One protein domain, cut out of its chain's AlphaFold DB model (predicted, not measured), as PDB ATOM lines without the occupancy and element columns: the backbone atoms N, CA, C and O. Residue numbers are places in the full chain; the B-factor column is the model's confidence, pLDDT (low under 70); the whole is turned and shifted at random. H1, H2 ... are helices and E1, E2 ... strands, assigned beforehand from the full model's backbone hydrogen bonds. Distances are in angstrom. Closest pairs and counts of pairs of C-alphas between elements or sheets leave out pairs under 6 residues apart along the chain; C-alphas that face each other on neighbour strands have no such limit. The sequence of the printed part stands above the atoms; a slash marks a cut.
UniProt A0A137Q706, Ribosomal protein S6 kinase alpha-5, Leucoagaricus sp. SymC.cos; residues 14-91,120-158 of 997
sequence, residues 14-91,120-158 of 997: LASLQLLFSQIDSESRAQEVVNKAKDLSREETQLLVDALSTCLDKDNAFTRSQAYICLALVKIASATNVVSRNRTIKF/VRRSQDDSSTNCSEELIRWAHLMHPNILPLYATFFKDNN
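Overview. This is residues 14 to 91 and 120 to 158 of the 997 residues of the protein "Ribosomal protein S6 kinase alpha-5" of Leucoagaricus sp. SymC.cos (UniProt A0A137Q706). A small helical body is built on one long helix, H4, with H2 and H3 packed along it, H5 across its later part, and H1 set crosswise near the same three helices H2, H3 and H4. Beyond this body the other end is loose, made of the short strand E1, residues 85 to 91 and the stretch 120 to 132. The printed part has 117 residues with five named helices and one named strand, in the order H1, H2, H3, H4, H5, E1, and its class is mostly helix. It is compact, with a radius of gyration of the C-alphas of 14.6 A, and spans 42 by 34 by 23 A.

Arrangement. H4, residues 64 to 80, is the hub and touches three helices. H3, residues 42 to 56, touches it at a shallow tilt of 26 degrees, opposite ways, and the two form a helical hairpin; the closest C-alphas, of Val 49 and Leu 73, are 6.1 A apart. H2, residues 27 to 37, touches H4 at a shallow tilt of 31 degrees, the same way, with the C-alphas of Ala 30 and Ala 72 closest at 5.2 A. H5, residues 133 to 139, touches residues 74 to 79 of H4 alone, at a steep tilt of 49 degrees, opposite ways; the closest C-alphas, of Ser 78 and Glu 133, are 5.0 A apart. The helix packing is mostly aligned, but only just, with 2 of 3 pairs at a shallow tilt. H1, residues 14 to 23, is close to H4 but not clearly touching, about perpendicular at 75 degrees, with the C-alphas of Phe 21 and Ile 69 closest at 6.9 A. E1, residues 151 to 155, pairs with no named strand and is apart from H4; its closest C-alpha to H5 is that of Ala 151, 7.5 A from that of Ala 139. In H1, H2, H3 and H5 every O i to N i+4 pair is within hydrogen-bond range; in H4 12 of 13 are.

Along the chain. H4 is 25.0 A long from first to last C-alpha, beginning at C-alpha 64 (-60.449, 61.113, -0.118). H3 measures 21.5 A, H2 15.3 A, H1 14.2 A, E1 13.2 A and H5 10.3 A. C-alpha 14, where H1 begins, is at (-55.228, 50.220, 17.334), and C-alpha 155, where E1 ends, is at (-41.338, 29.942, -5.733).

Size, cuts and confidence. The two C-alphas farthest apart, of Ala 15 and Asp 125, are 45.5 A apart. Residues 92 to 119 are not printed, and C-alphas 91 and 120 are 12.8 A apart across this cut, which falls in the link from H4 to H5. The link from H5 to E1, 11 residues, is long. The mean pLDDT of the printed part is 70.9, and 48 residues are under 70, among them 56 to 65, 120 to 136 and 150 to 158.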
ATOM      1  N   LEU A  14     -54.162  50.032  18.305       53.28
ATOM      2  CA  LEU A  14     -55.228  50.220  17.334       53.28
ATOM      3  C   LEU A  14     -55.704  51.678  17.306       53.28
ATOM      4  O   LEU A  14     -55.845  52.229  16.216       53.28
ATOM      5  N   ALA A  15     -55.886  52.325  18.463       59.16
ATOM      6  CA  ALA A  15     -56.233  53.749  18.533       59.16
ATOM      7  C   ALA A  15     -55.109  54.646  17.989       59.16
ATOM      8  O   ALA A  15     -55.374  55.621  17.288       59.16
ATOM      9  N   SER A  16     -53.848  54.287  18.242       62.03
ATOM     10  CA  SER A  16     -52.674  55.010  17.734       62.03
ATOM     11  C   SER A  16     -52.536  54.890  16.210       62.03
ATOM     12  O   SER A  16     -52.249  55.877  15.531       62.03
ATOM     13  N   LEU A  17     -52.810  53.705  15.653       63.06
ATOM     14  CA  LEU A  17     -52.869  53.484  14.205       63.06
ATOM     15  C   LEU A  17     -54.067  54.203  13.571       63.06
ATOM     16  O   LEU A  17     -53.912  54.845  12.538       63.06
ATOM     17  N   GLN A  18     -55.242  54.177  14.204       65.69
ATOM     18  CA  GLN A  18     -56.416  54.931  13.747       65.69
ATOM     19  C   GLN A  18     -56.170  56.442  13.759       65.69
ATOM     20  O   GLN A  18     -56.570  57.132  12.821       65.69
ATOM     21  N   LEU A  19     -55.467  56.951  14.774       72.81
ATOM     22  CA  LEU A  19     -55.057  58.347  14.849       72.81
ATOM     23  C   LEU A  19     -54.089  58.693  13.712       72.81
ATOM     24  O   LEU A  19     -54.330  59.669  13.001       72.81
ATOM     25  N   LEU A  20     -53.058  57.874  13.479       73.12
ATOM     26  CA  LEU A  20     -52.131  58.055  12.358       73.12
ATOM     27  C   LEU A  20     -52.881  58.068  11.018       73.12
ATOM     28  O   LEU A  20     -52.666  58.960  10.204       73.12
ATOM     29  N   PHE A  21     -53.805  57.131  10.802       73.75
ATOM     30  CA  PHE A  21     -54.583  57.056   9.564       73.75
ATOM     31  C   PHE A  21     -55.545  58.238   9.402       73.75
ATOM     32  O   PHE A  21     -55.699  58.743   8.293       73.75
ATOM     33  N   SER A  22     -56.135  58.740  10.494       71.88
ATOM     34  CA  SER A  22     -56.983  59.940  10.472       71.88
ATOM     35  C   SER A  22     -56.216  61.215  10.102       71.88
ATOM     36  O   SER A  22     -56.809  62.152   9.575       71.88
ATOM     37  N   GLN A  23     -54.899  61.236  10.336       78.94
ATOM     38  CA  GLN A  23     -54.015  62.359  10.018       78.94
ATOM     39  C   GLN A  23     -53.499  62.341   8.570       78.94
ATOM     40  O   GLN A  23     -52.950  63.343   8.110       78.94
ATOM     41  N   ILE A  24     -53.669  61.239   7.828       79.62
ATOM     42  CA  ILE A  24     -53.318  61.149   6.400       79.62
ATOM     43  C   ILE A  24     -54.507  61.666   5.564       79.62
ATOM     44  O   ILE A  24     -55.199  60.930   4.862       79.62
ATOM     45  N   ASP A  25     -54.776  62.965   5.672       78.56
ATOM     46  CA  ASP A  25     -55.915  63.657   5.044       78.56
ATOM     47  C   ASP A  25     -55.530  64.506   3.820       78.56
ATOM     48  O   ASP A  25     -56.386  65.086   3.145       78.56
ATOM     49  N   SER A  26     -54.233  64.569   3.525       79.69
ATOM     50  CA  SER A  26     -53.634  65.397   2.488       79.69
ATOM     51  C   SER A  26     -52.384  64.734   1.912       79.69
ATOM     52  O   SER A  26     -51.720  63.922   2.561       79.69
ATOM     53  N   GLU A  27     -52.021  65.116   0.687       77.38
ATOM     54  CA  GLU A  27     -50.818  64.613   0.013       77.38
ATOM     55  C   GLU A  27     -49.533  64.939   0.792       77.38
ATOM     56  O   GLU A  27     -48.628  64.110   0.872       77.38
ATOM     57  N   SER A  28     -49.486  66.111   1.438       83.75
ATOM     58  CA  SER A  28     -48.367  66.523   2.295       83.75
ATOM     59  C   SER A  28     -48.176  65.569   3.478       83.75
ATOM     60  O   SER A  28     -47.067  65.085   3.713       83.75
ATOM     61  N   ARG A  29     -49.265  65.213   4.176       83.38
ATOM     62  CA  ARG A  29     -49.214  64.263   5.297       83.38
ATOM     63  C   ARG A  29     -48.890  62.844   4.849       83.38
ATOM     64  O   ARG A  29     -48.083  62.184   5.496       83.38
ATOM     65  N   ALA A  30     -49.420  62.395   3.711       80.12
ATOM     66  CA  ALA A  30     -49.015  61.119   3.121       80.12
ATOM     67  C   ALA A  30     -47.509  61.085   2.816       80.12
ATOM     68  O   ALA A  30     -46.831  60.109   3.133       80.12
ATOM     69  N   GLN A  31     -46.963  62.165   2.249       83.12
ATOM     70  CA  GLN A  31     -45.538  62.260   1.943       83.12
ATOM     71  C   GLN A  31     -44.667  62.329   3.207       83.12
ATOM     72  O   GLN A  31     -43.564  61.783   3.212       83.12
ATOM     73  N   GLU A  32     -45.150  62.941   4.289       85.94
ATOM     74  CA  GLU A  32     -44.472  62.929   5.589       85.94
ATOM     75  C   GLU A  32     -44.347  61.506   6.150       85.94
ATOM     76  O   GLU A  32     -43.264  61.118   6.588       85.94
ATOM     77  N   VAL A  33     -45.419  60.710   6.081       85.00
ATOM     78  CA  VAL A  33     -45.400  59.300   6.508       85.00
ATOM     79  C   VAL A  33     -44.420  58.489   5.659       85.00
ATOM     80  O   VAL A  33     -43.612  57.745   6.210       85.00
ATOM     81  N   VAL A  34     -44.407  58.694   4.336       84.56
ATOM     82  CA  VAL A  34     -43.427  58.070   3.426       84.56
ATOM     83  C   VAL A  34     -41.991  58.442   3.799       84.56
ATOM     84  O   VAL A  34     -41.106  57.594   3.753       84.56
ATOM     85  N   ASN A  35     -41.739  59.702   4.162       85.62
ATOM     86  CA  ASN A  35     -40.400  60.156   4.530       85.62
ATOM     87  C   ASN A  35     -39.936  59.536   5.852       85.62
ATOM     88  O   ASN A  35     -38.809  59.059   5.909       85.62
ATOM     89  N   LYS A  36     -40.804  59.486   6.871       85.25
ATOM     90  CA  LYS A  36     -40.491  58.862   8.169       85.25
ATOM     91  C   LYS A  36     -40.315  57.348   8.070       85.25
ATOM     92  O   LYS A  36     -39.511  56.780   8.795       85.25
ATOM     93  N   ALA A  37     -41.029  56.695   7.153       84.69
ATOM     94  CA  ALA A  37     -40.903  55.257   6.932       84.69
ATOM     95  C   ALA A  37     -39.511  54.835   6.420       84.69
ATOM     96  O   ALA A  37     -39.151  53.672   6.563       84.69
ATOM     97  N   LYS A  38     -38.714  55.757   5.858       84.19
ATOM     98  CA  LYS A  38     -37.342  55.466   5.399       84.19
ATOM     99  C   LYS A  38     -36.378  55.132   6.538       84.19
ATOM    100  O   LYS A  38     -35.375  54.473   6.285       84.19
ATOM    101  N   ASP A  39     -36.684  55.581   7.753       85.31
ATOM    102  CA  ASP A  39     -35.841  55.390   8.935       85.31
ATOM    103  C   ASP A  39     -36.206  54.113   9.722       85.31
ATOM    104  O   ASP A  39     -35.587  53.816  10.742       85.31
ATOM    105  N   LEU A  40     -37.215  53.357   9.266       85.56
ATOM    106  CA  LEU A  40     -37.684  52.131   9.914       85.56
ATOM    107  C   LEU A  40     -36.835  50.914   9.525       85.56
ATOM    108  O   LEU A  40     -36.329  50.806   8.405       85.56
ATOM    109  N   SER A  41     -36.742  49.936  10.428       86.75
ATOM    110  CA  SER A  41     -36.219  48.608  10.094       86.75
ATOM    111  C   SER A  41     -37.136  47.870   9.108       86.75
ATOM    112  O   SER A  41     -38.290  48.248   8.871       86.75
ATOM    113  N   ARG A  42     -36.635  46.780   8.518       80.38
ATOM    114  CA  ARG A  42     -37.399  45.970   7.557       80.38
ATOM    115  C   ARG A  42     -38.654  45.367   8.196       80.38
ATOM    116  O   ARG A  42     -39.728  45.429   7.602       80.38
ATOM    117  N   GLU A  43     -38.535  44.834   9.409       82.56
ATOM    118  CA  GLU A  43     -39.651  44.290  10.186       82.56
ATOM    119  C   GLU A  43     -40.687  45.364  10.563       82.56
ATOM    120  O   GLU A  43     -41.888  45.116  10.453       82.56
ATOM    121  N   GLU A  44     -40.257  46.566  10.953       82.12
ATOM    122  CA  GLU A  44     -41.167  47.684  11.256       82.12
ATOM    123  C   GLU A  44     -41.886  48.191  10.003       82.12
ATOM    124  O   GLU A  44     -43.090  48.448  10.032       82.12
ATOM    125  N   THR A  45     -41.173  48.266   8.878       83.00
ATOM    126  CA  THR A  45     -41.769  48.604   7.582       83.00
ATOM    127  C   THR A  45     -42.811  47.568   7.169       83.00
ATOM    128  O   THR A  45     -43.898  47.934   6.726       83.00
ATOM    129  N   GLN A  46     -42.522  46.277   7.363       82.88
ATOM    130  CA  GLN A  46     -43.473  45.203   7.092       82.88
ATOM    131  C   GLN A  46     -44.751  45.360   7.922       82.88
ATOM    132  O   GLN A  46     -45.846  45.268   7.372       82.88
ATOM    133  N   LEU A  47     -44.634  45.637   9.225       82.88
ATOM    134  CA  LEU A  47     -45.792  45.869  10.094       82.88
ATOM    135  C   LEU A  47     -46.607  47.098   9.664       82.88
ATOM    136  O   LEU A  47     -47.836  47.052   9.685       82.88
ATOM    137  N   LEU A  48     -45.941  48.176   9.242       83.44
ATOM    138  CA  LEU A  48     -46.603  49.386   8.751       83.44
ATOM    139  C   LEU A  48     -47.376  49.129   7.447       83.44
ATOM    140  O   LEU A  48     -48.524  49.558   7.324       83.44
ATOM    141  N   VAL A  49     -46.778  48.402   6.499       83.00
ATOM    142  CA  VAL A  49     -47.427  47.988   5.241       83.00
ATOM    143  C   VAL A  49     -48.647  47.103   5.530       83.00
ATOM    144  O   VAL A  49     -49.722  47.354   4.980       83.00
ATOM    145  N   ASP A  50     -48.522  46.146   6.456       80.62
ATOM    146  CA  ASP A  50     -49.625  45.268   6.871       80.62
ATOM    147  C   ASP A  50     -50.791  46.056   7.493       80.62
ATOM    148  O   ASP A  50     -51.964  45.824   7.176       80.62
ATOM    149  N   ALA A  51     -50.482  47.026   8.361       80.25
ATOM    150  CA  ALA A  51     -51.476  47.859   9.032       80.25
ATOM    151  C   ALA A  51     -52.208  48.796   8.053       80.25
ATOM    152  O   ALA A  51     -53.437  48.897   8.097       80.25
ATOM    153  N   LEU A  52     -51.469  49.439   7.142       79.25
ATOM    154  CA  LEU A  52     -52.025  50.300   6.095       79.25
ATOM    155  C   LEU A  52     -52.922  49.506   5.133       79.25
ATOM    156  O   LEU A  52     -54.023  49.957   4.815       79.25
ATOM    157  N   SER A  53     -52.500  48.305   4.719       79.56
ATOM    158  CA  SER A  53     -53.309  47.427   3.864       79.56
ATOM    159  C   SER A  53     -54.593  46.971   4.565       79.56
ATOM    160  O   SER A  53     -55.670  47.063   3.981       79.56
ATOM    161  N   THR A  54     -54.510  46.570   5.837       75.69
ATOM    162  CA  THR A  54     -55.680  46.137   6.626       75.69
ATOM    163  C   THR A  54     -56.704  47.264   6.824       75.69
ATOM    164  O   THR A  54     -57.900  47.005   6.960       75.69
ATOM    165  N   CYS A  55     -56.264  48.526   6.842       72.25
ATOM    166  CA  CYS A  55     -57.158  49.680   6.941       72.25
ATOM    167  C   CYS A  55     -57.984  49.904   5.664       72.25
ATOM    168  O   CYS A  55     -59.122  50.364   5.751       72.25
ATOM    169  N   LEU A  56     -57.430  49.580   4.491       69.00
ATOM    170  CA  LEU A  56     -58.117  49.743   3.205       69.00
ATOM    171  C   LEU A  56     -59.201  48.676   2.974       69.00
ATOM    172  O   LEU A  56     -60.165  48.945   2.264       69.00
ATOM    173  N   ASP A  57     -59.098  47.508   3.617       61.50
ATOM    174  CA  ASP A  57     -60.055  46.399   3.461       61.50
ATOM    175  C   ASP A  57     -61.391  46.602   4.220       61.50
ATOM    176  O   ASP A  57     -62.325  45.821   4.037       61.50
ATOM    177  N   LYS A  58     -61.518  47.623   5.088       56.25
ATOM    178  CA  LYS A  58     -62.658  47.759   6.027       56.25
ATOM    179  C   LYS A  58     -63.869  48.562   5.527       56.25
ATOM    180  O   LYS A  58     -64.917  48.459   6.157       56.25
ATOM    181  N   ASP A  59     -63.775  49.310   4.425       51.81
ATOM    182  CA  ASP A  59     -64.855  50.200   3.960       51.81
ATOM    183  C   ASP A  59     -65.052  50.157   2.433       51.81
ATOM    184  O   ASP A  59     -64.151  50.476   1.662       51.81
ATOM    185  N   ASN A  60     -66.274  49.846   1.984       44.53
ATOM    186  CA  ASN A  60     -66.636  49.750   0.556       44.53
ATOM    187  C   ASN A  60     -66.820  51.112  -0.155       44.53
ATOM    188  O   ASN A  60     -67.194  51.145  -1.329       44.53
ATOM    189  N   ALA A  61     -66.584  52.241   0.522       45.94
ATOM    190  CA  ALA A  61     -66.702  53.581  -0.051       45.94
ATOM    191  C   ALA A  61     -65.343  54.291  -0.024       45.94
ATOM    192  O   ALA A  61     -64.896  54.717   1.037       45.94
ATOM    193  N   PHE A  62     -64.709  54.442  -1.195       53.56
ATOM    194  CA  PHE A  62     -63.382  55.052  -1.323       53.56
ATOM    195  C   PHE A  62     -63.429  56.553  -0.981       53.56
ATOM    196  O   PHE A  62     -63.856  57.379  -1.794       53.56
ATOM    197  N   THR A  63     -63.025  56.917   0.236       61.84
ATOM    198  CA  THR A  63     -62.965  58.312   0.699       61.84
ATOM    199  C   THR A  63     -61.668  58.997   0.252       61.84
ATOM    200  O   THR A  63     -60.681  58.357  -0.110       61.84
ATOM    201  N   ARG A  64     -61.640  60.336   0.277       60.28
ATOM    202  CA  ARG A  64     -60.449  61.113  -0.118       60.28
ATOM    203  C   ARG A  64     -59.228  60.813   0.765       60.28
ATOM    204  O   ARG A  64     -58.117  60.815   0.251       60.28
ATOM    205  N   SER A  65     -59.425  60.503   2.050       66.19
ATOM    206  CA  SER A  65     -58.355  60.090   2.971       66.19
ATOM    207  C   SER A  65     -57.800  58.700   2.641       66.19
ATOM    208  O   SER A  65     -56.588  58.507   2.649       66.19
ATOM    209  N   GLN A  66     -58.646  57.749   2.232       72.00
ATOM    210  CA  GLN A  66     -58.193  56.424   1.786       72.00
ATOM    211  C   GLN A  66     -57.305  56.482   0.534       72.00
ATOM    212  O   GLN A  66     -56.390  55.672   0.404       72.00
ATOM    213  N   ALA A  67     -57.501  57.467  -0.351       67.19
ATOM    214  CA  ALA A  67     -56.608  57.697  -1.489       67.19
ATOM    215  C   ALA A  67     -55.177  58.052  -1.046       67.19
ATOM    216  O   ALA A  67     -54.209  57.548  -1.612       67.19
ATOM    217  N   TYR A  68     -55.041  58.883  -0.009       78.00
ATOM    218  CA  TYR A  68     -53.746  59.293   0.534       78.00
ATOM    219  C   TYR A  68     -53.087  58.188   1.370       78.00
ATOM    220  O   TYR A  68     -51.871  58.015   1.302       78.00
ATOM    221  N   ILE A  69     -53.882  57.389   2.091       77.25
ATOM    222  CA  ILE A  69     -53.416  56.172   2.779       77.25
ATOM    223  C   ILE A  69     -52.887  55.156   1.757       77.25
ATOM    224  O   ILE A  69     -51.788  54.634   1.926       77.25
ATOM    225  N   CYS A  70     -53.623  54.925   0.665       76.06
ATOM    226  CA  CYS A  70     -53.191  54.060  -0.433       76.06
ATOM    227  C   CYS A  70     -51.919  54.597  -1.113       76.06
ATOM    228  O   CYS A  70     -50.982  53.840  -1.350       76.06
ATOM    229  N   LEU A  71     -51.822  55.912  -1.338       77.31
ATOM    230  CA  LEU A  71     -50.611  56.547  -1.866       77.31
ATOM    231  C   LEU A  71     -49.391  56.317  -0.959       77.31
ATOM    232  O   LEU A  71     -48.312  55.991  -1.458       77.31
ATOM    233  N   ALA A  72     -49.549  56.483   0.358       80.62
ATOM    234  CA  ALA A  72     -48.484  56.238   1.327       80.62
ATOM    235  C   ALA A  72     -48.081  54.755   1.354       80.62
ATOM    236  O   ALA A  72     -46.894  54.452   1.244       80.62
ATOM    237  N   LEU A  73     -49.060  53.843   1.407       82.62
ATOM    238  CA  LEU A  73     -48.856  52.393   1.334       82.62
ATOM    239  C   LEU A  73     -48.043  52.008   0.098       82.62
ATOM    240  O   LEU A  73     -46.994  51.387   0.229       82.62
ATOM    241  N   VAL A  74     -48.490  52.426  -1.089       77.12
ATOM    242  CA  VAL A  74     -47.840  52.096  -2.360       77.12
ATOM    243  C   VAL A  74     -46.406  52.625  -2.399       77.12
ATOM    244  O   VAL A  74     -45.504  51.887  -2.791       77.12
ATOM    245  N   LYS A  75     -46.163  53.867  -1.960       78.50
ATOM    246  CA  LYS A  75     -44.814  54.458  -1.948       78.50
ATOM    247  C   LYS A  75     -43.865  53.749  -0.977       78.50
ATOM    248  O   LYS A  75     -42.715  53.513  -1.334       78.50
ATOM    249  N   ILE A  76     -44.332  53.399   0.223       80.38
ATOM    250  CA  ILE A  76     -43.521  52.710   1.241       80.38
ATOM    251  C   ILE A  76     -43.214  51.277   0.799       80.38
ATOM    252  O   ILE A  76     -42.053  50.867   0.797       80.38
ATOM    253  N   ALA A  77     -44.244  50.547   0.368       76.75
ATOM    254  CA  ALA A  77     -44.138  49.178  -0.120       76.75
ATOM    255  C   ALA A  77     -43.180  49.082  -1.320       76.75
ATOM    256  O   ALA A  77     -42.299  48.223  -1.345       76.75
ATOM    257  N   SER A  78     -43.294  50.011  -2.278       71.50
ATOM    258  CA  SER A  78     -42.431  50.050  -3.467       71.50
ATOM    259  C   SER A  78     -40.976  50.366  -3.122       71.50
ATOM    260  O   SER A  78     -40.072  49.690  -3.600       71.50
ATOM    261  N   ALA A  79     -40.740  51.363  -2.259       74.62
ATOM    262  CA  ALA A  79     -39.389  51.782  -1.882       74.62
ATOM    263  C   ALA A  79     -38.621  50.710  -1.094       74.62
ATOM    264  O   ALA A  79     -37.393  50.687  -1.121       74.62
ATOM    265  N   THR A  80     -39.338  49.840  -0.383       71.75
ATOM    266  CA  THR A  80     -38.745  48.807   0.481       71.75
ATOM    267  C   THR A  80     -38.848  47.397  -0.091       71.75
ATOM    268  O   THR A  80     -38.312  46.462   0.503       71.75
ATOM    269  N   ASN A  81     -39.472  47.242  -1.265       70.88
ATOM    270  CA  ASN A  81     -39.741  45.955  -1.906       70.88
ATOM    271  C   ASN A  81     -40.490  44.985  -0.963       70.88
ATOM    272  O   ASN A  81     -40.134  43.813  -0.823       70.88
ATOM    273  N   VAL A  82     -41.503  45.509  -0.265       73.56
ATOM    274  CA  VAL A  82     -42.308  44.787   0.730       73.56
ATOM    275  C   VAL A  82     -43.766  44.737   0.283       73.56
ATOM    276  O   VAL A  82     -44.356  45.759  -0.050       73.56
ATOM    277  N   VAL A  83     -44.369  43.548   0.321       71.75
ATOM    278  CA  VAL A  83     -45.803  43.342   0.073       71.75
ATOM    279  C   VAL A  83     -46.487  43.000   1.391       71.75
ATOM    280  O   VAL A  83     -45.902  42.345   2.257       71.75
ATOM    281  N   SER A  84     -47.729  43.445   1.552       74.38
ATOM    282  CA  SER A  84     -48.507  43.152   2.748       74.38
ATOM    283  C   SER A  84     -48.733  41.643   2.937       74.38
ATOM    284  O   SER A  84     -49.115  40.925   2.008       74.38
ATOM    285  N   ARG A  85     -48.529  41.134   4.157       74.06
ATOM    286  CA  ARG A  85     -48.657  39.703   4.492       74.06
ATOM    287  C   ARG A  85     -50.084  39.185   4.336       74.06
ATOM    288  O   ARG A  85     -50.262  38.032   3.956       74.06
ATOM    289  N   ASN A  86     -51.098  40.032   4.538       68.12
ATOM    290  CA  ASN A  86     -52.503  39.702   4.235       68.12
ATOM    291  C   ASN A  86     -52.774  39.518   2.721       68.12
ATOM    292  O   ASN A  86     -53.843  39.040   2.354       68.12
ATOM    293  N   ARG A  87     -51.816  39.861   1.849       68.44
ATOM    294  CA  ARG A  87     -51.845  39.677   0.388       68.44
ATOM    295  C   ARG A  87     -50.814  38.639  -0.086       68.44
ATOM    296  O   ARG A  87     -50.430  38.636  -1.252       68.44
ATOM    297  N   THR A  88     -50.332  37.758   0.795       64.81
ATOM    298  CA  THR A  88     -49.374  36.691   0.448       64.81
ATOM    299  C   THR A  88     -49.985  35.319   0.731       64.81
ATOM    300  O   THR A  88     -50.476  35.074   1.831       64.81
ATOM    301  N   ILE A  89     -49.940  34.398  -0.237       63.22
ATOM    302  CA  ILE A  89     -50.367  33.000  -0.047       63.22
ATOM    303  C   ILE A  89     -49.135  32.104  -0.130       63.22
ATOM    304  O   ILE A  89     -48.284  32.272  -0.999       63.22
ATOM    305  N   LYS A  90     -49.032  31.116   0.762       65.25
ATOM    306  CA  LYS A  90     -47.979  30.105   0.658       65.25
ATOM    307  C   LYS A  90     -48.282  29.151  -0.497       65.25
ATOM    308  O   LYS A  90     -49.383  28.612  -0.562       65.25
ATOM    309  N   PHE A  91     -47.304  28.911  -1.373       62.59
ATOM    310  CA  PHE A  91     -47.463  28.038  -2.548       62.59
ATOM    311  C   PHE A  91     -47.965  26.627  -2.188       62.59
ATOM    312  O   PHE A  91     -48.770  26.057  -2.912       62.59
ATOM    313  N   VAL A 120     -49.537  33.701 -12.643       66.88
ATOM    314  CA  VAL A 120     -48.629  34.232 -13.656       66.88
ATOM    315  C   VAL A 120     -47.223  34.233 -13.067       66.88
ATOM    316  O   VAL A 120     -47.009  34.749 -11.970       66.88
ATOM    317  N   ARG A 121     -46.280  33.588 -13.763       64.75
ATOM    318  CA  ARG A 121     -44.872  33.461 -13.355       64.75
ATOM    319  C   ARG A 121     -44.016  34.368 -14.234       64.75
ATOM    320  O   ARG A 121     -44.157  34.318 -15.453       64.75
ATOM    321  N   ARG A 122     -43.106  35.138 -13.636       61.28
ATOM    322  CA  ARG A 122     -42.100  35.918 -14.375       61.28
ATOM    323  C   ARG A 122     -40.817  35.093 -14.553       61.28
ATOM    324  O   ARG A 122     -40.410  34.410 -13.613       61.28
ATOM    325  N   SER A 123     -40.228  35.107 -15.753       50.00
ATOM    326  CA  SER A 123     -38.956  34.433 -16.057       50.00
ATOM    327  C   SER A 123     -37.759  35.213 -15.501       50.00
ATOM    328  O   SER A 123     -37.816  36.424 -15.311       50.00
ATOM    329  N   GLN A 124     -36.683  34.485 -15.213       48.44
ATOM    330  CA  GLN A 124     -35.554  34.903 -14.379       48.44
ATOM    331  C   GLN A 124     -34.444  35.678 -15.126       48.44
ATOM    332  O   GLN A 124     -33.362  35.843 -14.571       48.44
ATOM    333  N   ASP A 125     -34.680  36.140 -16.361       44.59
ATOM    334  CA  ASP A 125     -33.628  36.776 -17.181       44.59
ATOM    335  C   ASP A 125     -33.298  38.227 -16.779       44.59
ATOM    336  O   ASP A 125     -32.291  38.777 -17.222       44.59
ATOM    337  N   ASP A 126     -34.057  38.832 -15.862       41.47
ATOM    338  CA  ASP A 126     -33.761  40.173 -15.356       41.47
ATOM    339  C   ASP A 126     -32.892  40.123 -14.094       41.47
ATOM    340  O   ASP A 126     -33.326  39.761 -13.000       41.47
ATOM    341  N   SER A 127     -31.647  40.569 -14.241       40.56
ATOM    342  CA  SER A 127     -30.608  40.689 -13.208       40.56
ATOM    343  C   SER A 127     -30.891  41.695 -12.069       40.56
ATOM    344  O   SER A 127     -29.960  42.222 -11.459       40.56
ATOM    345  N   SER A 128     -32.154  41.944 -11.706       43.50
ATOM    346  CA  SER A 128     -32.498  42.778 -10.554       43.50
ATOM    347  C   SER A 128     -33.331  42.008  -9.528       43.50
ATOM    348  O   SER A 128     -34.457  41.590  -9.766       43.50
ATOM    349  N   THR A 129     -32.782  41.853  -8.326       43.88
ATOM    350  CA  THR A 129     -33.444  41.311  -7.124       43.88
ATOM    351  C   THR A 129     -34.566  42.214  -6.576       43.88
ATOM    352  O   THR A 129     -34.965  42.078  -5.418       43.88
ATOM    353  N   ASN A 130     -35.078  43.143  -7.385       49.84
ATOM    354  CA  ASN A 130     -36.157  44.056  -7.041       49.84
ATOM    355  C   ASN A 130     -37.392  43.659  -7.845       49.84
ATOM    356  O   ASN A 130     -37.371  43.697  -9.071       49.84
ATOM    357  N   CYS A 131     -38.484  43.301  -7.162       54.41
ATOM    358  CA  CYS A 131     -39.783  43.236  -7.822       54.41
ATOM    359  C   CYS A 131     -40.016  44.593  -8.501       54.41
ATOM    360  O   CYS A 131     -39.714  45.620  -7.882       54.41
ATOM    361  N   SER A 132     -40.512  44.627  -9.744       59.50
ATOM    362  CA  SER A 132     -40.773  45.916 -10.389       59.50
ATOM    363  C   SER A 132     -41.726  46.711  -9.498       59.50
ATOM    364  O   SER A 132     -42.751  46.202  -9.043       59.50
ATOM    365  N   GLU A 133     -41.349  47.950  -9.181       63.00
ATOM    366  CA  GLU A 133     -42.114  48.866  -8.327       63.00
ATOM    367  C   GLU A 133     -43.607  48.867  -8.710       63.00
ATOM    368  O   GLU A 133     -44.480  48.829  -7.847       63.00
ATOM    369  N   GLU A 134     -43.885  48.777 -10.009       65.81
ATOM    370  CA  GLU A 134     -45.193  48.639 -10.655       65.81
ATOM    371  C   GLU A 134     -46.056  47.471 -10.148       65.81
ATOM    372  O   GLU A 134     -47.244  47.663  -9.877       65.81
ATOM    373  N   LEU A 135     -45.474  46.285  -9.945       66.62
ATOM    374  CA  LEU A 135     -46.188  45.107  -9.434       66.62
ATOM    375  C   LEU A 135     -46.625  45.297  -7.981       66.62
ATOM    376  O   LEU A 135     -47.742  44.936  -7.605       66.62
ATOM    377  N   ILE A 136     -45.765  45.916  -7.169       68.00
ATOM    378  CA  ILE A 136     -46.096  46.257  -5.782       68.00
ATOM    379  C   ILE A 136     -47.213  47.298  -5.758       68.00
ATOM    380  O   ILE A 136     -48.118  47.198  -4.922       68.00
ATOM    381  N   ARG A 137     -47.202  48.262  -6.692       73.06
ATOM    382  CA  ARG A 137     -48.310  49.215  -6.833       73.06
ATOM    383  C   ARG A 137     -49.609  48.484  -7.146       73.06
ATOM    384  O   ARG A 137     -50.589  48.709  -6.445       73.06
ATOM    385  N   TRP A 138     -49.605  47.586  -8.134       76.81
ATOM    386  CA  TRP A 138     -50.796  46.855  -8.571       76.81
ATOM    387  C   TRP A 138     -51.395  45.978  -7.462       76.81
ATOM    388  O   TRP A 138     -52.607  46.009  -7.252       76.81
ATOM    389  N   ALA A 139     -50.566  45.271  -6.687       72.00
ATOM    390  CA  ALA A 139     -51.026  44.386  -5.608       72.00
ATOM    391  C   ALA A 139     -51.886  45.085  -4.539       72.00
ATOM    392  O   ALA A 139     -52.692  44.435  -3.872       72.00
ATOM    393  N   HIS A 140     -51.738  46.404  -4.393       75.81
ATOM    394  CA  HIS A 140     -52.458  47.208  -3.406       75.81
ATOM    395  C   HIS A 140     -53.572  48.082  -4.018       75.81
ATOM    396  O   HIS A 140     -54.214  48.844  -3.294       75.81
ATOM    397  N   LEU A 141     -53.841  47.980  -5.329       78.12
ATOM    398  CA  LEU A 141     -54.939  48.708  -5.972       78.12
ATOM    399  C   LEU A 141     -56.297  48.076  -5.661       78.12
ATOM    400  O   LEU A 141     -56.487  46.864  -5.769       78.12
ATOM    401  N   MET A 142     -57.276  48.922  -5.339       74.06
ATOM    402  CA  MET A 142     -58.637  48.507  -5.001       74.06
ATOM    403  C   MET A 142     -59.663  49.316  -5.786       74.06
ATOM    404  O   MET A 142     -60.038  50.423  -5.399       74.06
ATOM    405  N   HIS A 143     -60.133  48.756  -6.902       78.88
ATOM    406  CA  HIS A 143     -61.176  49.374  -7.712       78.88
ATOM    407  C   HIS A 143     -61.955  48.322  -8.519       78.88
ATOM    408  O   HIS A 143     -61.339  47.414  -9.075       78.88
ATOM    409  N   PRO A 144     -63.290  48.453  -8.672       80.06
ATOM    410  CA  PRO A 144     -64.130  47.492  -9.398       80.06
ATOM    411  C   PRO A 144     -63.784  47.303 -10.882       80.06
ATOM    412  O   PRO A 144     -64.323  46.386 -11.497       80.06
ATOM    413  N   ASN A 145     -62.952  48.178 -11.455       89.12
ATOM    414  CA  ASN A 145     -62.511  48.149 -12.856       89.12
ATOM    415  C   ASN A 145     -60.993  47.959 -13.031       89.12
ATOM    416  O   ASN A 145     -60.477  48.180 -14.122       89.12
ATOM    417  N   ILE A 146     -60.275  47.584 -11.972       86.19
ATOM    418  CA  ILE A 146     -58.872  47.154 -12.036       86.19
ATOM    419  C   ILE A 146     -58.853  45.662 -11.705       86.19
ATOM    420  O   ILE A 146     -59.580  45.234 -10.808       86.19
ATOM    421  N   LEU A 147     -58.073  44.858 -12.431       82.56
ATOM    422  CA  LEU A 147     -57.941  43.431 -12.145       82.56
ATOM    423  C   LEU A 147     -57.353  43.261 -10.733       82.56
ATOM    424  O   LEU A 147     -56.238  43.731 -10.489       82.56
ATOM    425  N   PRO A 148     -58.074  42.617  -9.798       77.88
ATOM    426  CA  PRO A 148     -57.570  42.436  -8.450       77.88
ATOM    427  C   PRO A 148     -56.494  41.351  -8.424       77.88
ATOM    428  O   PRO A 148     -56.664  40.272  -8.997       77.88
ATOM    429  N   LEU A 149     -55.414  41.617  -7.694       75.38
ATOM    430  CA  LEU A 149     -54.446  40.602  -7.300       75.38
ATOM    431  C   LEU A 149     -54.837  40.096  -5.909       75.38
ATOM    432  O   LEU A 149     -54.874  40.856  -4.937       75.38
ATOM    433  N   TYR A 150     -55.196  38.818  -5.825       66.75
ATOM    434  CA  TYR A 150     -55.580  38.180  -4.569       66.75
ATOM    435  C   TYR A 150     -54.375  37.938  -3.683       66.75
ATOM    436  O   TYR A 150     -54.442  38.164  -2.475       66.75
ATOM    437  N   ALA A 151     -53.278  37.488  -4.284       66.44
ATOM    438  CA  ALA A 151     -52.054  37.282  -3.550       66.44
ATOM    439  C   ALA A 151     -50.817  37.305  -4.436       66.44
ATOM    440  O   ALA A 151     -50.888  37.141  -5.651       66.44
ATOM    441  N   THR A 152     -49.671  37.430  -3.788       69.88
ATOM    442  CA  THR A 152     -48.367  37.112  -4.362       69.88
ATOM    443  C   THR A 152     -47.762  35.917  -3.628       69.88
ATOM    444  O   THR A 152     -48.151  35.600  -2.499       69.88
ATOM    445  N   PHE A 153     -46.844  35.210  -4.276       66.69
ATOM    446  CA  PHE A 153     -46.055  34.153  -3.658       66.69
ATOM    447  C   PHE A 153     -44.682  34.068  -4.320       66.69
ATOM    448  O   PHE A 153     -44.504  34.438  -5.479       66.69
ATOM    449  N   PHE A 154     -43.712  33.538  -3.586       66.00
ATOM    450  CA  PHE A 154     -42.388  33.243  -4.116       66.00
ATOM    451  C   PHE A 154     -42.237  31.737  -4.296       66.00
ATOM    452  O   PHE A 154     -42.540  30.966  -3.383       66.00
ATOM    453  N   LYS A 155     -41.752  31.322  -5.466       60.66
ATOM    454  CA  LYS A 155     -41.338  29.942  -5.733       60.66
ATOM    455  C   LYS A 155     -40.024  29.967  -6.506       60.66
ATOM    456  O   LYS A 155     -39.962  30.565  -7.574       60.66
ATOM    457  N   ASP A 156     -38.987  29.342  -5.952       60.84
ATOM    458  CA  ASP A 156     -37.671  29.200  -6.596       60.84
ATOM    459  C   ASP A 156     -37.082  30.542  -7.091       60.84
ATOM    460  O   ASP A 156     -36.601  30.651  -8.215       60.84
ATOM    461  N   ASN A 157     -37.161  31.587  -6.253       55.81
ATOM    462  CA  ASN A 157     -36.786  32.981  -6.557       55.81
ATOM    463  C   ASN A 157     -37.595  33.684  -7.664       55.81
ATOM    464  O   ASN A 157     -37.275  34.819  -8.006       55.81
ATOM    465  N   ASN A 158     -38.667  33.081  -8.176       57.44
ATOM    466  CA  ASN A 158     -39.587  33.740  -9.097       57.44
ATOM    467  C   ASN A 158     -40.819  34.244  -8.336       57.44
ATOM    468  O   ASN A 158     -41.466  33.490  -7.598       57.44
TER     469      ASN A 158